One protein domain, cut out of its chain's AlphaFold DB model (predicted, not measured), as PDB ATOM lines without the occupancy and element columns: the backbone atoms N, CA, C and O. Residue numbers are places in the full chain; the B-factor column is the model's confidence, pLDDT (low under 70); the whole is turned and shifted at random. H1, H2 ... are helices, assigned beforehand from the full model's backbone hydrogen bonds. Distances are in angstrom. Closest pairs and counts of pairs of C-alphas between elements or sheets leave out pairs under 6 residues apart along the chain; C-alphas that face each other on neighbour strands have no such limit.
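AT A GLANCE: This is residues 306 to 476 of the 888 residues of the protein "Codanin-1_C domain-containing protein" of Marmota monax (UniProt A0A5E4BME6). Four helices, H3 to H6, form an up-and-down bundle, each running against the one before it; H8 packs on H6, and H9 leads out into an arm, residues 466 to 476, that sticks out. H1 and H2 lie beyond one end of the bundle, and residues 425 to 452 loop round its outside. The printed part has 171 residues, with nine named helices, H1 to H9 along the chain, and no named strand: all helix. It is compact, with a radius of gyration of the C-alphas of 18.0 A and spans of 56 by 50 by 29 A.

HOW THE PARTS SIT: H1, residues 306 to 309, and H2, residues 318 to 328, touch no helix. H3, residues 337 to 346, and H4, residues 350 to 362, touch as a hairpin at a shallow tilt of 21 degrees, their closest C-alphas, Gly 344 and Ala 350, 5.5 A apart. H5, residues 372 to 389, touches the hub H6, residues 400 to 414, with residues 381 to 389 alone; this hairpin has a steep tilt of 41 degrees, closest C-alphas His 385 and Leu 407, 5.9 A. H4 touches H6, the same way at 18 degrees, closest C-alphas Val 351 and Asn 402, 5.9 A. H7, residues 421 to 424, is close to but not clearly touching H5. H8, residues 453 to 459, touches H6, closest C-alphas Leu 405 and Leu 456, 6.0 A. H9, residues 461 to 474, is about perpendicular to H6, at 88 degrees. Every O i to N i+4 pair is within hydrogen-bond range in H2, H3, H6, H8 and H9, against 7 of 9 in H4 and 13 of 14 in H5; H1 and H7 are too short for one.

IN THESE COORDINATES: H1 begins at C-alpha 306 (-63.208, -14.434, 8.137). H5 measures 25.6 A, H6 21.0 A and H9 20.5 A, ending at C-alpha 474 (-54.126, -41.096, -20.952).

THE WHOLE: The C-alphas farthest apart, Ala 439 and Gly 476, are 56.7 A apart. The printed part has no cut; H7 to H8 is a long link. Model confidence is under 70 in 38 residues, among them 426 to 443.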
ATOM      1  N   PHE A 306     -63.070 -15.305   9.306       91.88
ATOM      2  CA  PHE A 306     -63.208 -14.434   8.137       91.88
ATOM      3  C   PHE A 306     -64.617 -14.449   7.526       91.88
ATOM      4  O   PHE A 306     -64.922 -13.593   6.696       91.88
ATOM      5  N   LEU A 307     -65.502 -15.357   7.963       90.81
ATOM      6  CA  LEU A 307     -66.887 -15.471   7.490       90.81
ATOM      7  C   LEU A 307     -67.650 -14.134   7.469       90.81
ATOM      8  O   LEU A 307     -68.295 -13.874   6.455       90.81
ATOM      9  N   PRO A 308     -67.580 -13.263   8.504       88.69
ATOM     10  CA  PRO A 308     -68.345 -12.012   8.520       88.69
ATOM     11  C   PRO A 308     -67.970 -11.022   7.411       88.69
ATOM     12  O   PRO A 308     -68.744 -10.116   7.122       88.69
ATOM     13  N   TYR A 309     -66.784 -11.174   6.819       85.06
ATOM     14  CA  TYR A 309     -66.219 -10.246   5.836       85.06
ATOM     15  C   TYR A 309     -66.159 -10.840   4.425       85.06
ATOM     16  O   TYR A 309     -65.699 -10.177   3.497       85.06
ATOM     17  N   ARG A 310     -66.599 -12.092   4.248       77.25
ATOM     18  CA  ARG A 310     -66.612 -12.768   2.950       77.25
ATOM     19  C   ARG A 310     -67.962 -12.598   2.265       77.25
ATOM     20  O   ARG A 310     -69.000 -12.921   2.832       77.25
ATOM     21  N   GLY A 311     -67.923 -12.170   1.008       67.31
ATOM     22  CA  GLY A 311     -69.086 -12.085   0.131       67.31
ATOM     23  C   GLY A 311     -68.716 -12.412  -1.319       67.31
ATOM     24  O   GLY A 311     -67.536 -12.395  -1.664       67.31
ATOM     25  N   PRO A 312     -69.706 -12.721  -2.174       63.94
ATOM     26  CA  PRO A 312     -69.508 -12.896  -3.617       63.94
ATOM     27  C   PRO A 312     -69.276 -11.564  -4.353       63.94
ATOM     28  O   PRO A 312     -69.123 -11.551  -5.574       63.94
ATOM     29  N   GLU A 313     -69.322 -10.447  -3.628       64.88
ATOM     30  CA  GLU A 313     -69.168  -9.099  -4.160       64.88
ATOM     31  C   GLU A 313     -67.719  -8.843  -4.608       64.88
ATOM     32  O   GLU A 313     -66.782  -9.399  -4.026       64.88
ATOM     33  N   PRO A 314     -67.514  -8.029  -5.662       69.12
ATOM     34  CA  PRO A 314     -66.177  -7.663  -6.119       69.12
ATOM     35  C   PRO A 314     -65.379  -6.971  -5.002       69.12
ATOM     36  O   PRO A 314     -65.976  -6.422  -4.071       69.12
ATOM     37  N   PRO A 315     -64.035  -6.957  -5.090       69.62
ATOM     38  CA  PRO A 315     -63.211  -6.273  -4.103       69.62
ATOM     39  C   PRO A 315     -63.671  -4.812  -3.938       69.62
ATOM     40  O   PRO A 315     -63.985  -4.154  -4.938       69.62
ATOM     41  N   PRO A 316     -63.749  -4.305  -2.692       74.00
ATOM     42  CA  PRO A 316     -64.265  -2.970  -2.420       74.00
ATOM     43  C   PRO A 316     -63.418  -1.898  -3.113       74.00
ATOM     44  O   PRO A 316     -62.216  -2.066  -3.321       74.00
ATOM     45  N   THR A 317     -64.044  -0.768  -3.456       79.69
ATOM     46  CA  THR A 317     -63.326   0.403  -3.977       79.69
ATOM     47  C   THR A 317     -62.284   0.889  -2.967       79.69
ATOM     48  O   THR A 317     -62.454   0.716  -1.760       79.69
ATOM     49  N   ARG A 318     -61.214   1.536  -3.446       77.00
ATOM     50  CA  ARG A 318     -60.077   1.976  -2.613       77.00
ATOM     51  C   ARG A 318     -60.500   2.832  -1.406       77.00
ATOM     52  O   ARG A 318     -60.018   2.625  -0.303       77.00
ATOM     53  N   GLU A 319     -61.473   3.721  -1.593       75.88
ATOM     54  CA  GLU A 319     -62.024   4.565  -0.520       75.88
ATOM     55  C   GLU A 319     -62.759   3.750   0.562       75.88
ATOM     56  O   GLU A 319     -62.608   3.997   1.759       75.88
ATOM     57  N   LEU A 320     -63.540   2.744   0.153       79.50
ATOM     58  CA  LEU A 320     -64.242   1.853   1.075       79.50
ATOM     59  C   LEU A 320     -63.251   0.921   1.788       79.50
ATOM     60  O   LEU A 320     -63.384   0.685   2.989       79.50
ATOM     61  N   GLN A 321     -62.226   0.451   1.078       83.50
ATOM     62  CA  GLN A 321     -61.131  -0.353   1.615       83.50
ATOM     63  C   GLN A 321     -60.394   0.365   2.753       83.50
ATOM     64  O   GLN A 321     -60.240  -0.232   3.818       83.50
ATOM     65  N   ASP A 322     -60.027   1.639   2.585       83.94
ATOM     66  CA  ASP A 322     -59.353   2.422   3.632       83.94
ATOM     67  C   ASP A 322     -60.225   2.565   4.892       83.94
ATOM     68  O   ASP A 322     -59.748   2.396   6.016       83.94
ATOM     69  N   SER A 323     -61.536   2.788   4.727       85.44
ATOM     70  CA  SER A 323     -62.459   2.864   5.870       85.44
ATOM     71  C   SER A 323     -62.611   1.525   6.616       85.44
ATOM     72  O   SER A 323     -62.620   1.497   7.849       85.44
ATOM     73  N   ILE A 324     -62.675   0.402   5.886       86.25
ATOM     74  CA  ILE A 324     -62.765  -0.948   6.462       86.25
ATOM     75  C   ILE A 324     -61.455  -1.319   7.168       86.25
ATOM     76  O   ILE A 324     -61.494  -1.954   8.225       86.25
ATOM     77  N   LEU A 325     -60.306  -0.909   6.621       88.06
ATOM     78  CA  LEU A 325     -58.993  -1.122   7.228       88.06
ATOM     79  C   LEU A 325     -58.895  -0.465   8.605       88.06
ATOM     80  O   LEU A 325     -58.549  -1.145   9.569       88.06
ATOM     81  N   VAL A 326     -59.278   0.812   8.715       88.12
ATOM     82  CA  VAL A 326     -59.262   1.562   9.986       88.12
ATOM     83  C   VAL A 326     -60.186   0.940  11.038       88.12
ATOM     84  O   VAL A 326     -59.879   0.956  12.231       88.12
ATOM     85  N   LEU A 327     -61.325   0.382  10.619       88.06
ATOM     86  CA  LEU A 327     -62.241  -0.300  11.533       88.06
ATOM     87  C   LEU A 327     -61.649  -1.626  12.029       88.06
ATOM     88  O   LEU A 327     -61.656  -1.913  13.226       88.06
ATOM     89  N   ARG A 328     -61.139  -2.453  11.111       90.12
ATOM     90  CA  ARG A 328     -60.652  -3.803  11.429       90.12
ATOM     91  C   ARG A 328     -59.298  -3.804  12.130       90.12
ATOM     92  O   ARG A 328     -59.033  -4.748  12.866       90.12
ATOM     93  N   SER A 329     -58.485  -2.758  11.988       88.81
ATOM     94  CA  SER A 329     -57.224  -2.616  12.732       88.81
ATOM     95  C   SER A 329     -57.424  -2.508  14.249       88.81
ATOM     96  O   SER A 329     -56.483  -2.737  15.003       88.81
ATOM     97  N   GLN A 330     -58.634  -2.175  14.710       87.94
ATOM     98  CA  GLN A 330     -58.982  -2.107  16.136       87.94
ATOM     99  C   GLN A 330     -59.442  -3.457  16.704       87.94
ATOM    100  O   GLN A 330     -59.571  -3.605  17.920       87.94
ATOM    101  N   VAL A 331     -59.712  -4.443  15.842       85.81
ATOM    102  CA  VAL A 331     -60.197  -5.764  16.251       85.81
ATOM    103  C   VAL A 331     -58.997  -6.683  16.497       85.81
ATOM    104  O   VAL A 331     -58.193  -6.887  15.585       85.81
ATOM    105  N   PRO A 332     -58.854  -7.269  17.699       85.62
ATOM    106  CA  PRO A 332     -57.758  -8.188  17.972       85.62
ATOM    107  C   PRO A 332     -57.903  -9.486  17.158       85.62
ATOM    108  O   PRO A 332     -59.023  -9.944  16.910       85.62
ATOM    109  N   PRO A 333     -56.787 -10.122  16.757       89.06
ATOM    110  CA  PRO A 333     -56.832 -11.407  16.074       89.06
ATOM    111  C   PRO A 333     -57.358 -12.507  17.007       89.06
ATOM    112  O   PRO A 333     -57.042 -12.540  18.194       89.06
ATOM    113  N   VAL A 334     -58.119 -13.454  16.448       90.75
ATOM    114  CA  VAL A 334     -58.692 -14.600  17.187       90.75
ATOM    115  C   VAL A 334     -57.619 -15.505  17.813       90.75
ATOM    116  O   VAL A 334     -57.810 -16.110  18.869       90.75
ATOM    117  N   LEU A 335     -56.460 -15.578  17.163       93.19
ATOM    118  CA  LEU A 335     -55.305 -16.359  17.569       93.19
ATOM    119  C   LEU A 335     -54.046 -15.557  17.241       93.19
ATOM    120  O   LEU A 335     -53.907 -15.054  16.123       93.19
ATOM    121  N   ASP A 336     -53.114 -15.469  18.192       92.94
ATOM    122  CA  ASP A 336     -51.798 -14.855  17.977       92.94
ATOM    123  C   ASP A 336     -50.898 -15.778  17.139       92.94
ATOM    124  O   ASP A 336     -49.965 -16.431  17.607       92.94
ATOM    125  N   VAL A 337     -51.258 -15.892  15.864       94.31
ATOM    126  CA  VAL A 337     -50.541 -16.667  14.856       94.31
ATOM    127  C   VAL A 337     -49.141 -16.119  14.578       94.31
ATOM    128  O   VAL A 337     -48.277 -16.890  14.166       94.31
ATOM    129  N   ARG A 338     -48.879 -14.830  14.841       92.75
ATOM    130  CA  ARG A 338     -47.539 -14.248  14.698       92.75
ATOM    131  C   ARG A 338     -46.592 -14.819  15.747       92.75
ATOM    132  O   ARG A 338     -45.518 -15.295  15.383       92.75
ATOM    133  N   ALA A 339     -46.994 -14.814  17.019       92.00
ATOM    134  CA  ALA A 339     -46.192 -15.393  18.092       92.00
ATOM    135  C   ALA A 339     -45.962 -16.897  17.877       92.00
ATOM    136  O   ALA A 339     -44.833 -17.368  18.010       92.00
ATOM    137  N   LEU A 340     -47.002 -17.637  17.469       94.00
ATOM    138  CA  LEU A 340     -46.893 -19.072  17.180       94.00
ATOM    139  C   LEU A 340     -45.946 -19.367  16.011       94.00
ATOM    140  O   LEU A 340     -45.152 -20.300  16.104       94.00
ATOM    141  N   LEU A 341     -45.993 -18.569  14.937       94.38
ATOM    142  CA  LEU A 341     -45.069 -18.699  13.810       94.38
ATOM    143  C   LEU A 341     -43.628 -18.426  14.247       94.38
ATOM    144  O   LEU A 341     -42.750 -19.242  13.993       94.38
ATOM    145  N   GLN A 342     -43.384 -17.320  14.953       91.81
ATOM    146  CA  GLN A 342     -42.045 -16.984  15.443       91.81
ATOM    147  C   GLN A 342     -41.497 -18.047  16.401       91.81
ATOM    148  O   GLN A 342     -40.328 -18.410  16.306       91.81
ATOM    149  N   GLN A 343     -42.329 -18.578  17.301       90.19
ATOM    150  CA  GLN A 343     -41.947 -19.676  18.188       90.19
ATOM    151  C   GLN A 343     -41.626 -20.952  17.401       90.19
ATOM    152  O   GLN A 343     -40.620 -21.594  17.682       90.19
ATOM    153  N   GLY A 344     -42.450 -21.307  16.409       89.56
ATOM    154  CA  GLY A 344     -42.226 -22.472  15.554       89.56
ATOM    155  C   GLY A 344     -40.925 -22.375  14.756       89.56
ATOM    156  O   GLY A 344     -40.185 -23.353  14.688       89.56
ATOM    157  N   LEU A 345     -40.607 -21.192  14.221       89.12
ATOM    158  CA  LEU A 345     -39.351 -20.936  13.510       89.12
ATOM    159  C   LEU A 345     -38.139 -21.004  14.452       89.12
ATOM    160  O   LEU A 345     -37.181 -21.709  14.152       89.12
ATOM    161  N   ARG A 346     -38.201 -20.349  15.623       86.69
ATOM    162  CA  ARG A 346     -37.128 -20.408  16.640       86.69
ATOM    163  C   ARG A 346     -36.880 -21.830  17.146       86.69
ATOM    164  O   ARG A 346     -35.743 -22.191  17.400       86.69
ATOM    165  N   ALA A 347     -37.930 -22.638  17.273       86.06
ATOM    166  CA  ALA A 347     -37.838 -24.020  17.734       86.06
ATOM    167  C   ALA A 347     -37.505 -25.036  16.621       86.06
ATOM    168  O   ALA A 347     -37.577 -26.234  16.885       86.06
ATOM    169  N   ARG A 348     -37.202 -24.594  15.385       86.62
ATOM    170  CA  ARG A 348     -36.975 -25.468  14.212       86.62
ATOM    171  C   ARG A 348     -38.106 -26.490  14.002       86.62
ATOM    172  O   ARG A 348     -37.886 -27.699  13.892       86.62
ATOM    173  N   ARG A 349     -39.346 -25.992  14.019       90.44
ATOM    174  CA  ARG A 349     -40.600 -26.749  13.844       90.44
ATOM    175  C   ARG A 349     -41.501 -26.153  12.756       90.44
ATOM    176  O   ARG A 349     -42.730 -26.282  12.814       90.44
ATOM    177  N   ALA A 350     -40.911 -25.493  11.763       91.62
ATOM    178  CA  ALA A 350     -41.630 -24.901  10.642       91.62
ATOM    179  C   ALA A 350     -42.518 -25.927   9.917       91.62
ATOM    180  O   ALA A 350     -43.659 -25.600   9.580       91.62
ATOM    181  N   VAL A 351     -42.049 -27.175   9.761       92.62
ATOM    182  CA  VAL A 351     -42.771 -28.279   9.098       92.62
ATOM    183  C   VAL A 351     -44.119 -28.599   9.755       92.62
ATOM    184  O   VAL A 351     -45.035 -29.074   9.085       92.62
ATOM    185  N   LEU A 352     -44.280 -28.298  11.050       94.06
ATOM    186  CA  LEU A 352     -45.563 -28.409  11.740       94.06
ATOM    187  C   LEU A 352     -46.364 -27.107  11.665       94.06
ATOM    188  O   LEU A 352     -47.559 -27.145  11.374       94.06
ATOM    189  N   THR A 353     -45.736 -25.965  11.964       95.00
ATOM    190  CA  THR A 353     -46.447 -24.697  12.188       95.00
ATOM    191  C   THR A 353     -46.938 -24.033  10.901       95.00
ATOM    192  O   THR A 353     -48.059 -23.526  10.850       95.00
ATOM    193  N   VAL A 354     -46.131 -24.049   9.841       95.94
ATOM    194  CA  VAL A 354     -46.453 -23.354   8.588       95.94
ATOM    195  C   VAL A 354     -47.659 -23.974   7.863       95.94
ATOM    196  O   VAL A 354     -48.543 -23.208   7.475       95.94
ATOM    197  N   PRO A 355     -47.795 -25.310   7.702       95.38
ATOM    198  CA  PRO A 355     -48.897 -25.862   6.910       95.38
ATOM    199  C   PRO A 355     -50.297 -25.566   7.461       95.38
ATOM    200  O   PRO A 355     -51.214 -25.321   6.681       95.38
ATOM    201  N   TRP A 356     -50.502 -25.574   8.784       95.56
ATOM    202  CA  TRP A 356     -51.815 -25.220   9.342       95.56
ATOM    203  C   TRP A 356     -52.062 -23.712   9.319       95.56
ATOM    204  O   TRP A 356     -53.201 -23.284   9.136       95.56
ATOM    205  N   LEU A 357     -51.013 -22.897   9.455       96.62
ATOM    206  CA  LEU A 357     -51.131 -21.448   9.328       96.62
ATOM    207  C   LEU A 357     -51.555 -21.055   7.907       96.62
ATOM    208  O   LEU A 357     -52.417 -20.196   7.739       96.62
ATOM    209  N   VAL A 358     -51.001 -21.731   6.899       94.69
ATOM    210  CA  VAL A 358     -51.413 -21.595   5.498       94.69
ATOM    211  C   VAL A 358     -52.902 -21.919   5.322       94.69
ATOM    212  O   VAL A 358     -53.616 -21.139   4.700       94.69
ATOM    213  N   GLU A 359     -53.406 -23.009   5.912       93.12
ATOM    214  CA  GLU A 359     -54.842 -23.345   5.861       93.12
ATOM    215  C   GLU A 359     -55.719 -22.250   6.479       93.12
ATOM    216  O   GLU A 359     -56.724 -21.861   5.884       93.12
ATOM    217  N   PHE A 360     -55.325 -21.705   7.632       95.44
ATOM    218  CA  PHE A 360     -56.026 -20.588   8.267       95.44
ATOM    219  C   PHE A 360     -56.055 -19.346   7.361       95.44
ATOM    220  O   PHE A 360     -57.127 -18.798   7.097       95.44
ATOM    221  N   LEU A 361     -54.895 -18.932   6.841       93.94
ATOM    222  CA  LEU A 361     -54.756 -17.741   5.997       93.94
ATOM    223  C   LEU A 361     -55.380 -17.906   4.607       93.94
ATOM    224  O   LEU A 361     -55.790 -16.914   4.015       93.94
ATOM    225  N   SER A 362     -55.530 -19.131   4.097       91.50
ATOM    226  CA  SER A 362     -56.209 -19.386   2.816       91.50
ATOM    227  C   SER A 362     -57.671 -18.910   2.816       91.50
ATOM    228  O   SER A 362     -58.251 -18.604   1.769       91.50
ATOM    229  N   PHE A 363     -58.274 -18.789   4.006       90.75
ATOM    230  CA  PHE A 363     -59.618 -18.253   4.193       90.75
ATOM    231  C   PHE A 363     -59.662 -16.727   4.404       90.75
ATOM    232  O   PHE A 363     -60.743 -16.178   4.606       90.75
ATOM    233  N   ALA A 364     -58.540 -16.014   4.295       90.06
ATOM    234  CA  ALA A 364     -58.507 -14.555   4.356       90.06
ATOM    235  C   ALA A 364     -59.355 -13.909   3.240       90.06
ATOM    236  O   ALA A 364     -59.485 -14.454   2.139       90.06
ATOM    237  N   ASP A 365     -59.955 -12.754   3.526       88.44
ATOM    238  CA  ASP A 365     -60.556 -11.864   2.527       88.44
ATOM    239  C   ASP A 365     -59.525 -10.850   1.992       88.44
ATOM    240  O   ASP A 365     -58.417 -10.754   2.517       88.44
ATOM    241  N   HIS A 366     -59.879 -10.071   0.966       85.88
ATOM    242  CA  HIS A 366     -58.959  -9.139   0.292       85.88
ATOM    243  C   HIS A 366     -58.381  -8.033   1.196       85.88
ATOM    244  O   HIS A 366     -57.368  -7.431   0.852       85.88
ATOM    245  N   ILE A 367     -59.003  -7.749   2.346       87.69
ATOM    246  CA  ILE A 367     -58.535  -6.713   3.276       87.69
ATOM    247  C   ILE A 367     -57.503  -7.263   4.265       87.69
ATOM    248  O   ILE A 367     -56.631  -6.529   4.721       87.69
ATOM    249  N   VAL A 368     -57.567  -8.553   4.606       90.44
ATOM    250  CA  VAL A 368     -56.710  -9.151   5.645       90.44
ATOM    251  C   VAL A 368     -55.219  -8.976   5.362       90.44
ATOM    252  O   VAL A 368     -54.532  -8.508   6.266       90.44
ATOM    253  N   PRO A 369     -54.694  -9.255   4.153       88.88
ATOM    254  CA  PRO A 369     -53.274  -9.052   3.851       88.88
ATOM    255  C   PRO A 369     -52.783  -7.604   3.984       88.88
ATOM    256  O   PRO A 369     -51.578  -7.378   4.063       88.88
ATOM    257  N   LEU A 370     -53.697  -6.632   4.006       87.38
ATOM    258  CA  LEU A 370     -53.392  -5.205   4.119       87.38
ATOM    259  C   LEU A 370     -53.379  -4.710   5.572       87.38
ATOM    260  O   LEU A 370     -52.842  -3.641   5.838       87.38
ATOM    261  N   LEU A 371     -53.934  -5.478   6.515       90.12
ATOM    262  CA  LEU A 371     -53.830  -5.177   7.944       90.12
ATOM    263  C   LEU A 371     -52.388  -5.397   8.411       90.12
ATOM    264  O   LEU A 371     -51.859  -6.492   8.229       90.12
ATOM    265  N   ASP A 372     -51.788  -4.417   9.091       89.38
ATOM    266  CA  ASP A 372     -50.374  -4.448   9.512       89.38
ATOM    267  C   ASP A 372     -49.968  -5.753  10.212       89.38
ATOM    268  O   ASP A 372     -48.919  -6.336   9.922       89.38
ATOM    269  N   TYR A 373     -50.839  -6.262  11.092       91.12
ATOM    270  CA  TYR A 373     -50.624  -7.529  11.787       91.12
ATOM    271  C   TYR A 373     -50.435  -8.701  10.810       91.12
ATOM    272  O   TYR A 373     -49.411  -9.382  10.862       91.12
ATOM    273  N   TYR A 374     -51.372  -8.919   9.885       91.69
ATOM    274  CA  TYR A 374     -51.300 -10.026   8.926       91.69
ATOM    275  C   TYR A 374     -50.289  -9.768   7.811       91.69
ATOM    276  O   TYR A 374     -49.619 -10.703   7.378       91.69
ATOM    277  N   ARG A 375     -50.104  -8.511   7.401       89.94
ATOM    278  CA  ARG A 375     -49.067  -8.100   6.451       89.94
ATOM    279  C   ARG A 375     -47.677  -8.514   6.932       89.94
ATOM    280  O   ARG A 375     -46.902  -9.074   6.156       89.94
ATOM    281  N   SER A 376     -47.383  -8.319   8.221       89.75
ATOM    282  CA  SER A 376     -46.118  -8.768   8.820       89.75
ATOM    283  C   SER A 376     -45.938 -10.293   8.756       89.75
ATOM    284  O   SER A 376     -44.836 -10.778   8.507       89.75
ATOM    285  N   ILE A 377     -47.028 -11.057   8.898       92.56
ATOM    286  CA  ILE A 377     -47.020 -12.525   8.812       92.56
ATOM    287  C   ILE A 377     -46.782 -12.980   7.373       92.56
ATOM    288  O   ILE A 377     -45.918 -13.822   7.149       92.56
ATOM    289  N   PHE A 378     -47.499 -12.419   6.392       91.69
ATOM    290  CA  PHE A 378     -47.283 -12.738   4.977       91.69
ATOM    291  C   PHE A 378     -45.853 -12.417   4.537       91.69
ATOM    292  O   PHE A 378     -45.243 -13.220   3.839       91.69
ATOM    293  N   THR A 379     -45.295 -11.298   5.008       88.25
ATOM    294  CA  THR A 379     -43.898 -10.920   4.744       88.25
ATOM    295  C   THR A 379     -42.926 -11.954   5.319       88.25
ATOM    296  O   THR A 379     -42.022 -12.407   4.621       88.25
ATOM    297  N   LEU A 380     -43.147 -12.401   6.562       89.06
ATOM    298  CA  LEU A 380     -42.331 -13.445   7.190       89.06
ATOM    299  C   LEU A 380     -42.447 -14.793   6.457       89.06
ATOM    300  O   LEU A 380     -41.440 -15.451   6.220       89.06
ATOM    301  N   LEU A 381     -43.655 -15.200   6.054       92.12
ATOM    302  CA  LEU A 381     -43.872 -16.428   5.280       92.12
ATOM    303  C   LEU A 381     -43.226 -16.361   3.890       92.12
ATOM    304  O   LEU A 381     -42.698 -17.364   3.414       92.12
ATOM    305  N   LEU A 382     -43.243 -15.192   3.247       88.94
ATOM    306  CA  LEU A 382     -42.578 -14.972   1.965       88.94
ATOM    307  C   LEU A 382     -41.054 -15.055   2.113       88.94
ATOM    308  O   LEU A 382     -40.396 -15.674   1.278       88.94
ATOM    309  N   HIS A 383     -40.502 -14.501   3.195       85.44
ATOM    310  CA  HIS A 383     -39.087 -14.646   3.526       85.44
ATOM    311  C   HIS A 383     -38.709 -16.118   3.751       85.44
ATOM    312  O   HIS A 383     -37.746 -16.596   3.155       85.44
ATOM    313  N   VAL A 384     -39.516 -16.871   4.511       87.19
ATOM    314  CA  VAL A 384     -39.334 -18.325   4.677       87.19
ATOM    315  C   VAL A 384     -39.350 -19.021   3.314       87.19
ATOM    316  O   VAL A 384     -38.418 -19.756   3.001       87.19
ATOM    317  N   HIS A 385     -40.336 -18.744   2.459       87.81
ATOM    318  CA  HIS A 385     -40.399 -19.321   1.114       87.81
ATOM    319  C   HIS A 385     -39.138 -19.018   0.288       87.81
ATOM    320  O   HIS A 385     -38.550 -19.937  -0.271       87.81
ATOM    321  N   ARG A 386     -38.669 -17.763   0.253       84.69
ATOM    322  CA  ARG A 386     -37.439 -17.376  -0.464       84.69
ATOM    323  C   ARG A 386     -36.192 -18.055   0.102       84.69
ATOM    324  O   ARG A 386     -35.385 -18.551  -0.676       84.69
ATOM    325  N   SER A 387     -36.068 -18.140   1.426       79.88
ATOM    326  CA  SER A 387     -34.936 -18.807   2.083       79.88
ATOM    327  C   SER A 387     -34.856 -20.298   1.733       79.88
ATOM    328  O   SER A 387     -33.772 -20.819   1.490       79.88
ATOM    329  N   LEU A 388     -36.006 -20.971   1.593       80.69
ATOM    330  CA  LEU A 388     -36.072 -22.373   1.175       80.69
ATOM    331  C   LEU A 388     -35.775 -22.552  -0.327       80.69
ATOM    332  O   LEU A 388     -35.305 -23.613  -0.726       80.69
ATOM    333  N   VAL A 389     -36.034 -21.544  -1.166       72.00
ATOM    334  CA  VAL A 389     -35.771 -21.583  -2.620       72.00
ATOM    335  C   VAL A 389     -34.285 -21.351  -2.960       72.00
ATOM    336  O   VAL A 389     -33.872 -21.661  -4.075       72.00
ATOM    337  N   LEU A 390     -33.459 -20.864  -2.022       52.66
ATOM    338  CA  LEU A 390     -32.110 -20.349  -2.316       52.66
ATOM    339  C   LEU A 390     -30.898 -21.188  -1.850       52.66
ATOM    340  O   LEU A 390     -29.777 -20.772  -2.135       52.66
ATOM    341  N   SER A 391     -31.037 -22.352  -1.204       51.28
ATOM    342  CA  SER A 391     -29.856 -23.130  -0.763       51.28
ATOM    343  C   SER A 391     -29.470 -24.284  -1.705       51.28
ATOM    344  O   SER A 391     -30.269 -25.186  -1.965       51.28
ATOM    345  N   GLN A 392     -28.220 -24.244  -2.198       51.34
ATOM    346  CA  GLN A 392     -27.439 -25.446  -2.517       51.34
ATOM    347  C   GLN A 392     -27.238 -26.234  -1.218       51.34
ATOM    348  O   GLN A 392     -27.040 -25.623  -0.170       51.34
ATOM    349  N   ASP A 393     -27.320 -27.560  -1.307       46.00
ATOM    350  CA  ASP A 393     -27.258 -28.495  -0.181       46.00
ATOM    351  C   ASP A 393     -26.032 -28.233   0.717       46.00
ATOM    352  O   ASP A 393     -24.913 -28.624   0.385       46.00
ATOM    353  N   ASN A 394     -26.246 -27.587   1.866       47.97
ATOM    354  CA  ASN A 394     -25.297 -27.599   2.975       47.97
ATOM    355  C   ASN A 394     -25.689 -28.739   3.926       47.97
ATOM    356  O   ASN A 394     -26.850 -28.870   4.321       47.97
ATOM    357  N   GLU A 395     -24.720 -29.580   4.285       40.88
ATOM    358  CA  GLU A 395     -24.908 -30.694   5.219       40.88
ATOM    359  C   GLU A 395     -25.392 -30.165   6.586       40.88
ATOM    360  O   GLU A 395     -24.734 -29.327   7.202       40.88
ATOM    361  N   GLY A 396     -26.571 -30.618   7.040       53.91
ATOM    362  CA  GLY A 396     -27.214 -30.193   8.298       53.91
ATOM    363  C   GLY A 396     -28.546 -29.433   8.152       53.91
ATOM    364  O   GLY A 396     -29.163 -29.094   9.163       53.91
ATOM    365  N   GLU A 397     -29.015 -29.169   6.924       67.81
ATOM    366  CA  GLU A 397     -30.295 -28.491   6.651       67.81
ATOM    367  C   GLU A 397     -31.537 -29.422   6.654       67.81
ATOM    368  O   GLU A 397     -31.450 -30.648   6.616       67.81
ATOM    369  N   MET A 398     -32.722 -28.797   6.720       76.38
ATOM    370  CA  MET A 398     -34.065 -29.402   6.717       76.38
ATOM    371  C   MET A 398     -34.227 -30.538   5.692       76.38
ATOM    372  O   MET A 398     -33.844 -30.395   4.531       76.38
ATOM    373  N   CYS A 399     -34.893 -31.635   6.079       80.75
ATOM    374  CA  CYS A 399     -35.110 -32.772   5.178       80.75
ATOM    375  C   CYS A 399     -35.818 -32.365   3.875       80.75
ATOM    376  O   CYS A 399     -36.785 -31.600   3.898       80.75
ATOM    377  N   PHE A 400     -35.427 -32.972   2.750       84.38
ATOM    378  CA  PHE A 400     -35.964 -32.643   1.422       84.38
ATOM    379  C   PHE A 400     -37.501 -32.676   1.348       84.38
ATOM    380  O   PHE A 400     -38.109 -31.736   0.846       84.38
ATOM    381  N   LEU A 401     -38.153 -33.724   1.872       85.62
ATOM    382  CA  LEU A 401     -39.622 -33.826   1.847       85.62
ATOM    383  C   LEU A 401     -40.310 -32.794   2.752       85.62
ATOM    384  O   LEU A 401     -41.382 -32.301   2.402       85.62
ATOM    385  N   ASN A 402     -39.688 -32.427   3.877       89.19
ATOM    386  CA  ASN A 402     -40.179 -31.354   4.744       89.19
ATOM    387  C   ASN A 402     -40.086 -30.006   4.012       89.19
ATOM    388  O   ASN A 402     -41.066 -29.262   3.956       89.19
ATOM    389  N   LYS A 403     -38.934 -29.734   3.384       87.88
ATOM    390  CA  LYS A 403     -38.685 -28.545   2.559       87.88
ATOM    391  C   LYS A 403     -39.678 -28.456   1.400       87.88
ATOM    392  O   LYS A 403     -40.287 -27.409   1.198       87.88
ATOM    393  N   LEU A 404     -39.907 -29.564   0.694       87.94
ATOM    394  CA  LEU A 404     -40.869 -29.644  -0.405       87.94
ATOM    395  C   LEU A 404     -42.300 -29.368   0.066       87.94
ATOM    396  O   LEU A 404     -42.999 -28.586  -0.575       87.94
ATOM    397  N   LEU A 405     -42.723 -29.953   1.192       91.00
ATOM    398  CA  LEU A 405     -44.030 -29.667   1.784       91.00
ATOM    399  C   LEU A 405     -44.191 -28.165   2.043       91.00
ATOM    400  O   LEU A 405     -45.185 -27.586   1.612       91.00
ATOM    401  N   LEU A 406     -43.214 -27.535   2.708       91.94
ATOM    402  CA  LEU A 406     -43.248 -26.110   3.045       91.94
ATOM    403  C   LEU A 406     -43.297 -25.210   1.814       91.94
ATOM    404  O   LEU A 406     -44.171 -24.348   1.726       91.94
ATOM    405  N   LEU A 407     -42.391 -25.430   0.859       89.62
ATOM    406  CA  LEU A 407     -42.342 -24.673  -0.392       89.62
ATOM    407  C   LEU A 407     -43.693 -24.669  -1.081       89.62
ATOM    408  O   LEU A 407     -44.160 -23.649  -1.576       89.62
ATOM    409  N   ALA A 408     -44.335 -25.821  -1.086       88.88
ATOM    410  CA  ALA A 408     -45.415 -26.039  -1.998       88.88
ATOM    411  C   ALA A 408     -46.791 -25.759  -1.341       88.88
ATOM    412  O   ALA A 408     -47.710 -25.323  -2.033       88.88
ATOM    413  N   VAL A 409     -46.921 -25.803  -0.000       91.44
ATOM    414  CA  VAL A 409     -48.050 -25.145   0.708       91.44
ATOM    415  C   VAL A 409     -47.946 -23.614   0.688       91.44
ATOM    416  O   VAL A 409     -48.960 -22.940   0.517       91.44
ATOM    417  N   LEU A 410     -46.741 -23.045   0.816       91.75
ATOM    418  CA  LEU A 410     -46.528 -21.594   0.731       91.75
ATOM    419  C   LEU A 410     -46.781 -21.077  -0.687       91.75
ATOM    420  O   LEU A 410     -47.500 -20.097  -0.865       91.75
ATOM    421  N   GLY A 411     -46.266 -21.780  -1.696       89.31
ATOM    422  CA  GLY A 411     -46.537 -21.482  -3.099       89.31
ATOM    423  C   GLY A 411     -48.032 -21.504  -3.412       89.31
ATOM    424  O   GLY A 411     -48.518 -20.615  -4.104       89.31
ATOM    425  N   TRP A 412     -48.780 -22.458  -2.841       89.06
ATOM    426  CA  TRP A 412     -50.239 -22.473  -2.950       89.06
ATOM    427  C   TRP A 412     -50.879 -21.225  -2.327       89.06
ATOM    428  O   TRP A 412     -51.681 -20.581  -2.996       89.06
ATOM    429  N   LEU A 413     -50.495 -20.835  -1.103       90.44
ATOM    430  CA  LEU A 413     -51.022 -19.636  -0.432       90.44
ATOM    431  C   LEU A 413     -50.835 -18.365  -1.272       90.44
ATOM    432  O   LEU A 413     -51.761 -17.563  -1.384       90.44
ATOM    433  N   PHE A 414     -49.654 -18.184  -1.863       89.00
ATOM    434  CA  PHE A 414     -49.326 -16.971  -2.619       89.00
ATOM    435  C   PHE A 414     -49.935 -16.923  -4.024       89.00
ATOM    436  O   PHE A 414     -49.894 -15.881  -4.669       89.00
ATOM    437  N   GLN A 415     -50.504 -18.031  -4.497       86.50
ATOM    438  CA  GLN A 415     -51.236 -18.101  -5.763       86.50
ATOM    439  C   GLN A 415     -52.754 -17.935  -5.582       86.50
ATOM    440  O   GLN A 415     -53.498 -17.937  -6.565       86.50
ATOM    441  N   ILE A 416     -53.242 -17.792  -4.343       83.31
ATOM    442  CA  ILE A 416     -54.660 -17.534  -4.083       83.31
ATOM    443  C   ILE A 416     -55.000 -16.099  -4.530       83.31
ATOM    444  O   ILE A 416     -54.257 -15.178  -4.197       83.31
ATOM    445  N   PRO A 417     -56.154 -15.858  -5.186       80.19
ATOM    446  CA  PRO A 417     -56.536 -14.528  -5.685       80.19
ATOM    447  C   PRO A 417     -56.609 -13.407  -4.637       80.19
ATOM    448  O   PRO A 417     -56.686 -12.233  -4.985       80.19
ATOM    449  N   THR A 418     -56.672 -13.748  -3.350       80.12
ATOM    450  CA  THR A 418     -56.709 -12.776  -2.251       80.12
ATOM    451  C   THR A 418     -55.325 -12.277  -1.851       80.12
ATOM    452  O   THR A 418     -55.247 -11.280  -1.136       80.12
ATOM    453  N   PHE A 419     -54.246 -12.930  -2.293       83.75
ATOM    454  CA  PHE A 419     -52.883 -12.514  -1.994       83.75
ATOM    455  C   PHE A 419     -52.484 -11.292  -2.847       83.75
ATOM    456  O   PHE A 419     -52.595 -11.344  -4.070       83.75
ATOM    457  N   PRO A 420     -52.023 -10.185  -2.238       81.81
ATOM    458  CA  PRO A 420     -51.598  -9.005  -2.984       81.81
ATOM    459  C   PRO A 420     -50.218  -9.216  -3.623       81.81
ATOM    460  O   PRO A 420     -49.210  -9.332  -2.923       81.81
ATOM    461  N   GLU A 421     -50.175  -9.212  -4.959       80.69
ATOM    462  CA  GLU A 421     -48.950  -9.421  -5.751       80.69
ATOM    463  C   GLU A 421     -47.842  -8.406  -5.428       80.69
ATOM    464  O   GLU A 421     -46.665  -8.757  -5.450       80.69
ATOM    465  N   ASP A 422     -48.206  -7.182  -5.030       80.44
ATOM    466  CA  ASP A 422     -47.267  -6.123  -4.637       80.44
ATOM    467  C   ASP A 422     -46.308  -6.556  -3.514       80.44
ATOM    468  O   ASP A 422     -45.176  -6.074  -3.446       80.44
ATOM    469  N   LEU A 423     -46.715  -7.501  -2.651       80.12
ATOM    470  CA  LEU A 423     -45.848  -8.029  -1.592       80.12
ATOM    471  C   LEU A 423     -44.625  -8.779  -2.140       80.12
ATOM    472  O   LEU A 423     -43.610  -8.843  -1.450       80.12
ATOM    473  N   PHE A 424     -44.679  -9.311  -3.367       79.62
ATOM    474  CA  PHE A 424     -43.515  -9.930  -4.006       79.62
ATOM    475  C   PHE A 424     -42.434  -8.914  -4.379       79.62
ATOM    476  O   PHE A 424     -41.264  -9.286  -4.460       79.62
ATOM    477  N   PHE A 425     -42.801  -7.652  -4.595       76.94
ATOM    478  CA  PHE A 425     -41.902  -6.615  -5.105       76.94
ATOM    479  C   PHE A 425     -41.407  -5.654  -4.022       76.94
ATOM    480  O   PHE A 425     -40.623  -4.754  -4.316       76.94
ATOM    481  N   LEU A 426     -41.835  -5.835  -2.771       67.25
ATOM    482  CA  LEU A 426     -41.271  -5.096  -1.647       67.25
ATOM    483  C   LEU A 426     -39.806  -5.519  -1.453       67.25
ATOM    484  O   LEU A 426     -39.521  -6.683  -1.159       67.25
ATOM    485  N   GLU A 427     -38.882  -4.572  -1.645       52.62
ATOM    486  CA  GLU A 427     -37.462  -4.748  -1.326       52.62
ATOM    487  C   GLU A 427     -37.298  -5.106   0.159       52.62
ATOM    488  O   GLU A 427     -37.977  -4.560   1.031       52.62
ATOM    489  N   GLU A 428     -36.367  -6.016   0.452       53.06
ATOM    490  CA  GLU A 428     -36.067  -6.603   1.772       53.06
ATOM    491  C   GLU A 428     -35.493  -5.596   2.800       53.06
ATOM    492  O   GLU A 428     -34.856  -5.977   3.777       53.06
ATOM    493  N   GLY A 429     -35.710  -4.292   2.606       44.69
ATOM    494  CA  GLY A 429     -35.020  -3.209   3.306       44.69
ATOM    495  C   GLY A 429     -35.521  -2.856   4.711       44.69
ATOM    496  O   GLY A 429     -34.947  -1.959   5.321       44.69
ATOM    497  N   GLN A 430     -36.568  -3.496   5.243       43.78
ATOM    498  CA  GLN A 430     -37.118  -3.170   6.576       43.78
ATOM    499  C   GLN A 430     -37.732  -4.369   7.315       43.78
ATOM    500  O   GLN A 430     -38.680  -4.215   8.087       43.78
ATOM    501  N   VAL A 431     -37.215  -5.582   7.121       46.59
ATOM    502  CA  VAL A 431     -37.399  -6.585   8.176       46.59
ATOM    503  C   VAL A 431     -36.306  -6.281   9.186       46.59
ATOM    504  O   VAL A 431     -35.175  -6.721   8.999       46.59
ATOM    505  N   ASP A 432     -36.628  -5.452  10.193       40.62
ATOM    506  CA  ASP A 432     -35.834  -5.343  11.426       40.62
ATOM    507  C   ASP A 432     -35.313  -6.733  11.721       40.62
ATOM    508  O   ASP A 432     -36.125  -7.663  11.759       40.62
ATOM    509  N   ALA A 433     -33.993  -6.858  11.827       41.09
ATOM    510  CA  ALA A 433     -33.305  -8.101  12.081       41.09
ATOM    511  C   ALA A 433     -34.040  -8.862  13.192       41.09
ATOM    512  O   ALA A 433     -33.810  -8.670  14.384       41.09
ATOM    513  N   LEU A 434     -34.954  -9.751  12.799       43.16
ATOM    514  CA  LEU A 434     -35.335 -10.886  13.599       43.16
ATOM    515  C   LEU A 434     -34.113 -11.775  13.463       43.16
ATOM    516  O   LEU A 434     -34.107 -12.716  12.675       43.16
ATOM    517  N   GLU A 435     -33.061 -11.398  14.192       43.44
ATOM    518  CA  GLU A 435     -32.066 -12.320  14.692       43.44
ATOM    519  C   GLU A 435     -32.892 -13.433  15.336       43.44
ATOM    520  O   GLU A 435     -33.391 -13.347  16.462       43.44
ATOM    521  N   VAL A 436     -33.184 -14.458  14.539       44.88
ATOM    522  CA  VAL A 436     -33.505 -15.769  15.055       44.88
ATOM    523  C   VAL A 436     -32.200 -16.154  15.720       44.88
ATOM    524  O   VAL A 436     -31.290 -16.621  15.043       44.88
ATOM    525  N   ASP A 437     -32.079 -15.805  17.002       36.75
ATOM    526  CA  ASP A 437     -30.977 -16.180  17.875       36.75
ATOM    527  C   ASP A 437     -30.715 -17.667  17.621       36.75
ATOM    528  O   ASP A 437     -31.484 -18.542  18.022       36.75
ATOM    529  N   THR A 438     -29.671 -17.958  16.849       42.75
ATOM    530  CA  THR A 438     -29.352 -19.306  16.362       42.75
ATOM    531  C   THR A 438     -28.745 -20.166  17.471       42.75
ATOM    532  O   THR A 438     -28.364 -21.307  17.232       42.75
ATOM    533  N   ALA A 439     -28.709 -19.645  18.701       41.91
ATOM    534  CA  ALA A 439     -28.181 -20.285  19.895       41.91
ATOM    535  C   ALA A 439     -29.137 -21.303  20.555       41.91
ATOM    536  O   ALA A 439     -28.763 -21.915  21.553       41.91
ATOM    537  N   ALA A 440     -30.358 -21.511  20.040       42.28
ATOM    538  CA  ALA A 440     -31.316 -22.457  20.620       42.28
ATOM    539  C   ALA A 440     -31.544 -23.696  19.727       42.28
ATOM    540  O   ALA A 440     -32.221 -23.624  18.706       42.28
ATOM    541  N   SER A 441     -31.033 -24.840  20.197       49.78
ATOM    542  CA  SER A 441     -31.225 -26.215  19.695       49.78
ATOM    543  C   SER A 441     -30.618 -26.528  18.320       49.78
ATOM    544  O   SER A 441     -31.177 -26.201  17.273       49.78
ATOM    545  N   GLU A 442     -29.501 -27.262  18.318       53.69
ATOM    546  CA  GLU A 442     -28.856 -27.773  17.097       53.69
ATOM    547  C   GLU A 442     -29.751 -28.765  16.320       53.69
ATOM    548  O   GLU A 442     -29.633 -28.865  15.100       53.69
ATOM    549  N   HIS A 443     -30.728 -29.403  16.982       62.78
ATOM    550  CA  HIS A 443     -31.616 -30.422  16.405       62.78
ATOM    551  C   HIS A 443     -33.099 -30.088  16.663       62.78
ATOM    552  O   HIS A 443     -33.484 -29.759  17.787       62.78
ATOM    553  N   GLY A 444     -33.946 -30.143  15.627       75.75
ATOM    554  CA  GLY A 444     -35.384 -29.847  15.708       75.75
ATOM    555  C   GLY A 444     -36.200 -30.651  14.696       75.75
ATOM    556  O   GLY A 444     -35.643 -31.351  13.861       75.75
ATOM    557  N   LEU A 445     -37.532 -30.563  14.747       84.88
ATOM    558  CA  LEU A 445     -38.422 -31.382  13.902       84.88
ATOM    559  C   LEU A 445     -38.170 -31.191  12.396       84.88
ATOM    560  O   LEU A 445     -38.389 -32.106  11.608       84.88
ATOM    561  N   ASP A 446     -37.696 -30.010  12.001       85.94
ATOM    562  CA  ASP A 446     -37.407 -29.674  10.608       85.94
ATOM    563  C   ASP A 446     -36.283 -30.540  10.002       85.94
ATOM    564  O   ASP A 446     -36.339 -30.861   8.811       85.94
ATOM    565  N   SER A 447     -35.305 -30.975  10.808       81.44
ATOM    566  CA  SER A 447     -34.198 -31.846  10.377       81.44
ATOM    567  C   SER A 447     -34.530 -33.341  10.427       81.44
ATOM    568  O   SER A 447     -33.700 -34.159  10.046       81.44
ATOM    569  N   VAL A 448     -35.728 -33.713  10.887       84.81
ATOM    570  CA  VAL A 448     -36.163 -35.108  11.028       84.81
ATOM    571  C   VAL A 448     -37.096 -35.485   9.863       84.81
ATOM    572  O   VAL A 448     -38.007 -34.712   9.555       84.81
ATOM    573  N   PRO A 449     -36.955 -36.660   9.208       84.25
ATOM    574  CA  PRO A 449     -37.731 -37.032   8.017       84.25
ATOM    575  C   PRO A 449     -39.172 -37.470   8.350       84.25
ATOM    576  O   PRO A 449     -39.594 -38.597   8.085       84.25
ATOM    577  N   VAL A 450     -39.955 -36.563   8.933       86.25
ATOM    578  CA  VAL A 450     -41.322 -36.822   9.401       86.25
ATOM    579  C   VAL A 450     -42.350 -36.868   8.271       86.25
ATOM    580  O   VAL A 450     -43.323 -37.615   8.361       86.25
ATOM    581  N   VAL A 451     -42.125 -36.136   7.176       86.19
ATOM    582  CA  VAL A 451     -43.022 -36.123   6.011       86.19
ATOM    583  C   VAL A 451     -42.752 -37.321   5.105       86.19
ATOM    584  O   VAL A 451     -41.610 -37.595   4.741       86.19
ATOM    585  N   ASP A 452     -43.804 -38.045   4.728       82.56
ATOM    586  CA  ASP A 452     -43.778 -39.060   3.674       82.56
ATOM    587  C   ASP A 452     -44.524 -38.580   2.415       82.56
ATOM    588  O   ASP A 452     -45.128 -37.503   2.375       82.56
ATOM    589  N   GLN A 453     -44.480 -39.389   1.353       78.94
ATOM    590  CA  GLN A 453     -45.168 -39.072   0.100       78.94
ATOM    591  C   GLN A 453     -46.684 -38.952   0.296       78.94
ATOM    592  O   GLN A 453     -47.318 -38.100  -0.315       78.94
ATOM    593  N   GLN A 454     -47.288 -39.769   1.158       78.50
ATOM    594  CA  GLN A 454     -48.732 -39.737   1.375       78.50
ATOM    595  C   GLN A 454     -49.171 -38.412   2.004       78.50
ATOM    596  O   GLN A 454     -50.100 -37.766   1.516       78.50
ATOM    597  N   LEU A 455     -48.476 -37.986   3.056       83.00
ATOM    598  CA  LEU A 455     -48.723 -36.728   3.741       83.00
ATOM    599  C   LEU A 455     -48.511 -35.543   2.800       83.00
ATOM    600  O   LEU A 455     -49.304 -34.604   2.832       83.00
ATOM    601  N   LEU A 456     -47.519 -35.619   1.907       84.19
ATOM    602  CA  LEU A 456     -47.325 -34.622   0.860       84.19
ATOM    603  C   LEU A 456     -48.584 -34.497  -0.019       84.19
ATOM    604  O   LEU A 456     -49.128 -33.403  -0.119       84.19
ATOM    605  N   TYR A 457     -49.129 -35.589  -0.568       78.75
ATOM    606  CA  TYR A 457     -50.345 -35.544  -1.404       78.75
ATOM    607  C   TYR A 457     -51.601 -35.089  -0.642       78.75
ATOM    608  O   TYR A 457     -52.442 -34.396  -1.213       78.75
ATOM    609  N   ILE A 458     -51.738 -35.442   0.640       80.00
ATOM    610  CA  ILE A 458     -52.860 -34.989   1.484       80.00
ATOM    611  C   ILE A 458     -52.743 -33.488   1.794       80.00
ATOM    612  O   ILE A 458     -53.749 -32.781   1.928       80.00
ATOM    613  N   CYS A 459     -51.520 -32.979   1.935       83.81
ATOM    614  CA  CYS A 459     -51.269 -31.573   2.227       83.81
ATOM    615  C   CYS A 459     -51.299 -30.654   1.013       83.81
ATOM    616  O   CYS A 459     -51.525 -29.456   1.166       83.81
ATOM    617  N   CYS A 460     -51.131 -31.213  -0.178       80.50
ATOM    618  CA  CYS A 460     -50.770 -30.451  -1.356       80.50
ATOM    619  C   CYS A 460     -51.734 -30.726  -2.515       80.50
ATOM    620  O   CYS A 460     -51.495 -31.632  -3.322       80.50
ATOM    621  N   PRO A 461     -52.824 -29.949  -2.645       69.19
ATOM    622  CA  PRO A 461     -53.878 -30.253  -3.609       69.19
ATOM    623  C   PRO A 461     -53.400 -30.185  -5.073       69.19
ATOM    624  O   PRO A 461     -53.871 -30.960  -5.904       69.19
ATOM    625  N   TYR A 462     -52.413 -29.339  -5.390       75.06
ATOM    626  CA  TYR A 462     -51.835 -29.198  -6.736       75.06
ATOM    627  C   TYR A 462     -51.105 -30.465  -7.225       75.06
ATOM    628  O   TYR A 462     -51.139 -30.767  -8.417       75.06
ATOM    629  N   ILE A 463     -50.505 -31.261  -6.328       76.19
ATOM    630  CA  ILE A 463     -49.857 -32.533  -6.705       76.19
ATOM    631  C   ILE A 463     -50.920 -33.558  -7.124       76.19
ATOM    632  O   ILE A 463     -50.757 -34.289  -8.106       76.19
ATOM    633  N   GLY A 464     -52.057 -33.564  -6.423       71.50
ATOM    634  CA  GLY A 464     -53.232 -34.340  -6.812       71.50
ATOM    635  C   GLY A 464     -53.802 -33.905  -8.167       71.50
ATOM    636  O   GLY A 464     -54.120 -34.757  -8.998       71.50
ATOM    637  N   GLU A 465     -53.887 -32.597  -8.430       74.69
ATOM    638  CA  GLU A 465     -54.331 -32.062  -9.726       74.69
ATOM    639  C   GLU A 465     -53.378 -32.427 -10.871       74.69
ATOM    640  O   GLU A 465     -53.844 -32.828 -11.937       74.69
ATOM    641  N   LEU A 466     -52.056 -32.403 -10.656       78.12
ATOM    642  CA  LEU A 466     -51.077 -32.866 -11.648       78.12
ATOM    643  C   LEU A 466     -51.357 -34.315 -12.069       78.12
ATOM    644  O   LEU A 466     -51.395 -34.633 -13.261       78.12
ATOM    645  N   ARG A 467     -51.626 -35.194 -11.100       75.50
ATOM    646  CA  ARG A 467     -51.999 -36.586 -11.372       75.50
ATOM    647  C   ARG A 467     -53.310 -36.685 -12.156       75.50
ATOM    648  O   ARG A 467     -53.384 -37.476 -13.096       75.50
ATOM    649  N   LYS A 468     -54.330 -35.889 -11.810       71.38
ATOM    650  CA  LYS A 468     -55.605 -35.837 -12.554       71.38
ATOM    651  C   LYS A 468     -55.394 -35.383 -13.998       71.38
ATOM    652  O   LYS A 468     -55.938 -36.003 -14.912       71.38
ATOM    653  N   LEU A 469     -54.569 -34.359 -14.218       74.44
ATOM    654  CA  LEU A 469     -54.225 -33.860 -15.550       74.44
ATOM    655  C   LEU A 469     -53.536 -34.944 -16.386       74.44
ATOM    656  O   LEU A 469     -53.986 -35.237 -17.496       74.44
ATOM    657  N   LEU A 470     -52.519 -35.608 -15.831       73.06
ATOM    658  CA  LEU A 470     -51.812 -36.705 -16.501       73.06
ATOM    659  C   LEU A 470     -52.740 -37.896 -16.805       73.06
ATOM    660  O   LEU A 470     -52.684 -38.469 -17.894       73.06
ATOM    661  N   ALA A 471     -53.643 -38.243 -15.885       68.00
ATOM    662  CA  ALA A 471     -54.616 -39.314 -16.089       68.00
ATOM    663  C   ALA A 471     -55.655 -38.965 -17.171       68.00
ATOM    664  O   ALA A 471     -55.993 -39.810 -18.002       68.00
ATOM    665  N   SER A 472     -56.130 -37.715 -17.211       64.19
ATOM    666  CA  SER A 472     -57.092 -37.248 -18.221       64.19
ATOM    667  C   SER A 472     -56.537 -37.352 -19.648       64.19
ATOM    668  O   SER A 472     -57.267 -37.720 -20.577       64.19
ATOM    669  N   TRP A 473     -55.228 -37.118 -19.802       63.75
ATOM    670  CA  TRP A 473     -54.495 -37.257 -21.058       63.75
ATOM    671  C   TRP A 473     -54.483 -38.709 -21.547       63.75
ATOM    672  O   TRP A 473     -54.872 -38.994 -22.679       63.75
ATOM    673  N   VAL A 474     -54.137 -39.650 -20.662       60.62
ATOM    674  CA  VAL A 474     -54.126 -41.096 -20.952       60.62
ATOM    675  C   VAL A 474     -55.534 -41.646 -21.238       60.62
ATOM    676  O   VAL A 474     -55.698 -42.600 -22.005       60.62
ATOM    677  N   SER A 475     -56.573 -41.049 -20.648       53.94
ATOM    678  CA  SER A 475     -57.977 -41.443 -20.840       53.94
ATOM    679  C   SER A 475     -58.626 -40.886 -22.119       53.94
ATOM    680  O   SER A 475     -59.727 -41.335 -22.475       53.94
ATOM    681  N   GLY A 476     -57.926 -40.003 -22.847       51.91
ATOM    682  CA  GLY A 476     -58.330 -39.465 -24.152       51.91
ATOM    683  C   GLY A 476     -59.295 -38.276 -24.093       51.91
ATOM    684  O   GLY A 476     -59.973 -38.004 -25.080       51.91
TER     685      GLY A 476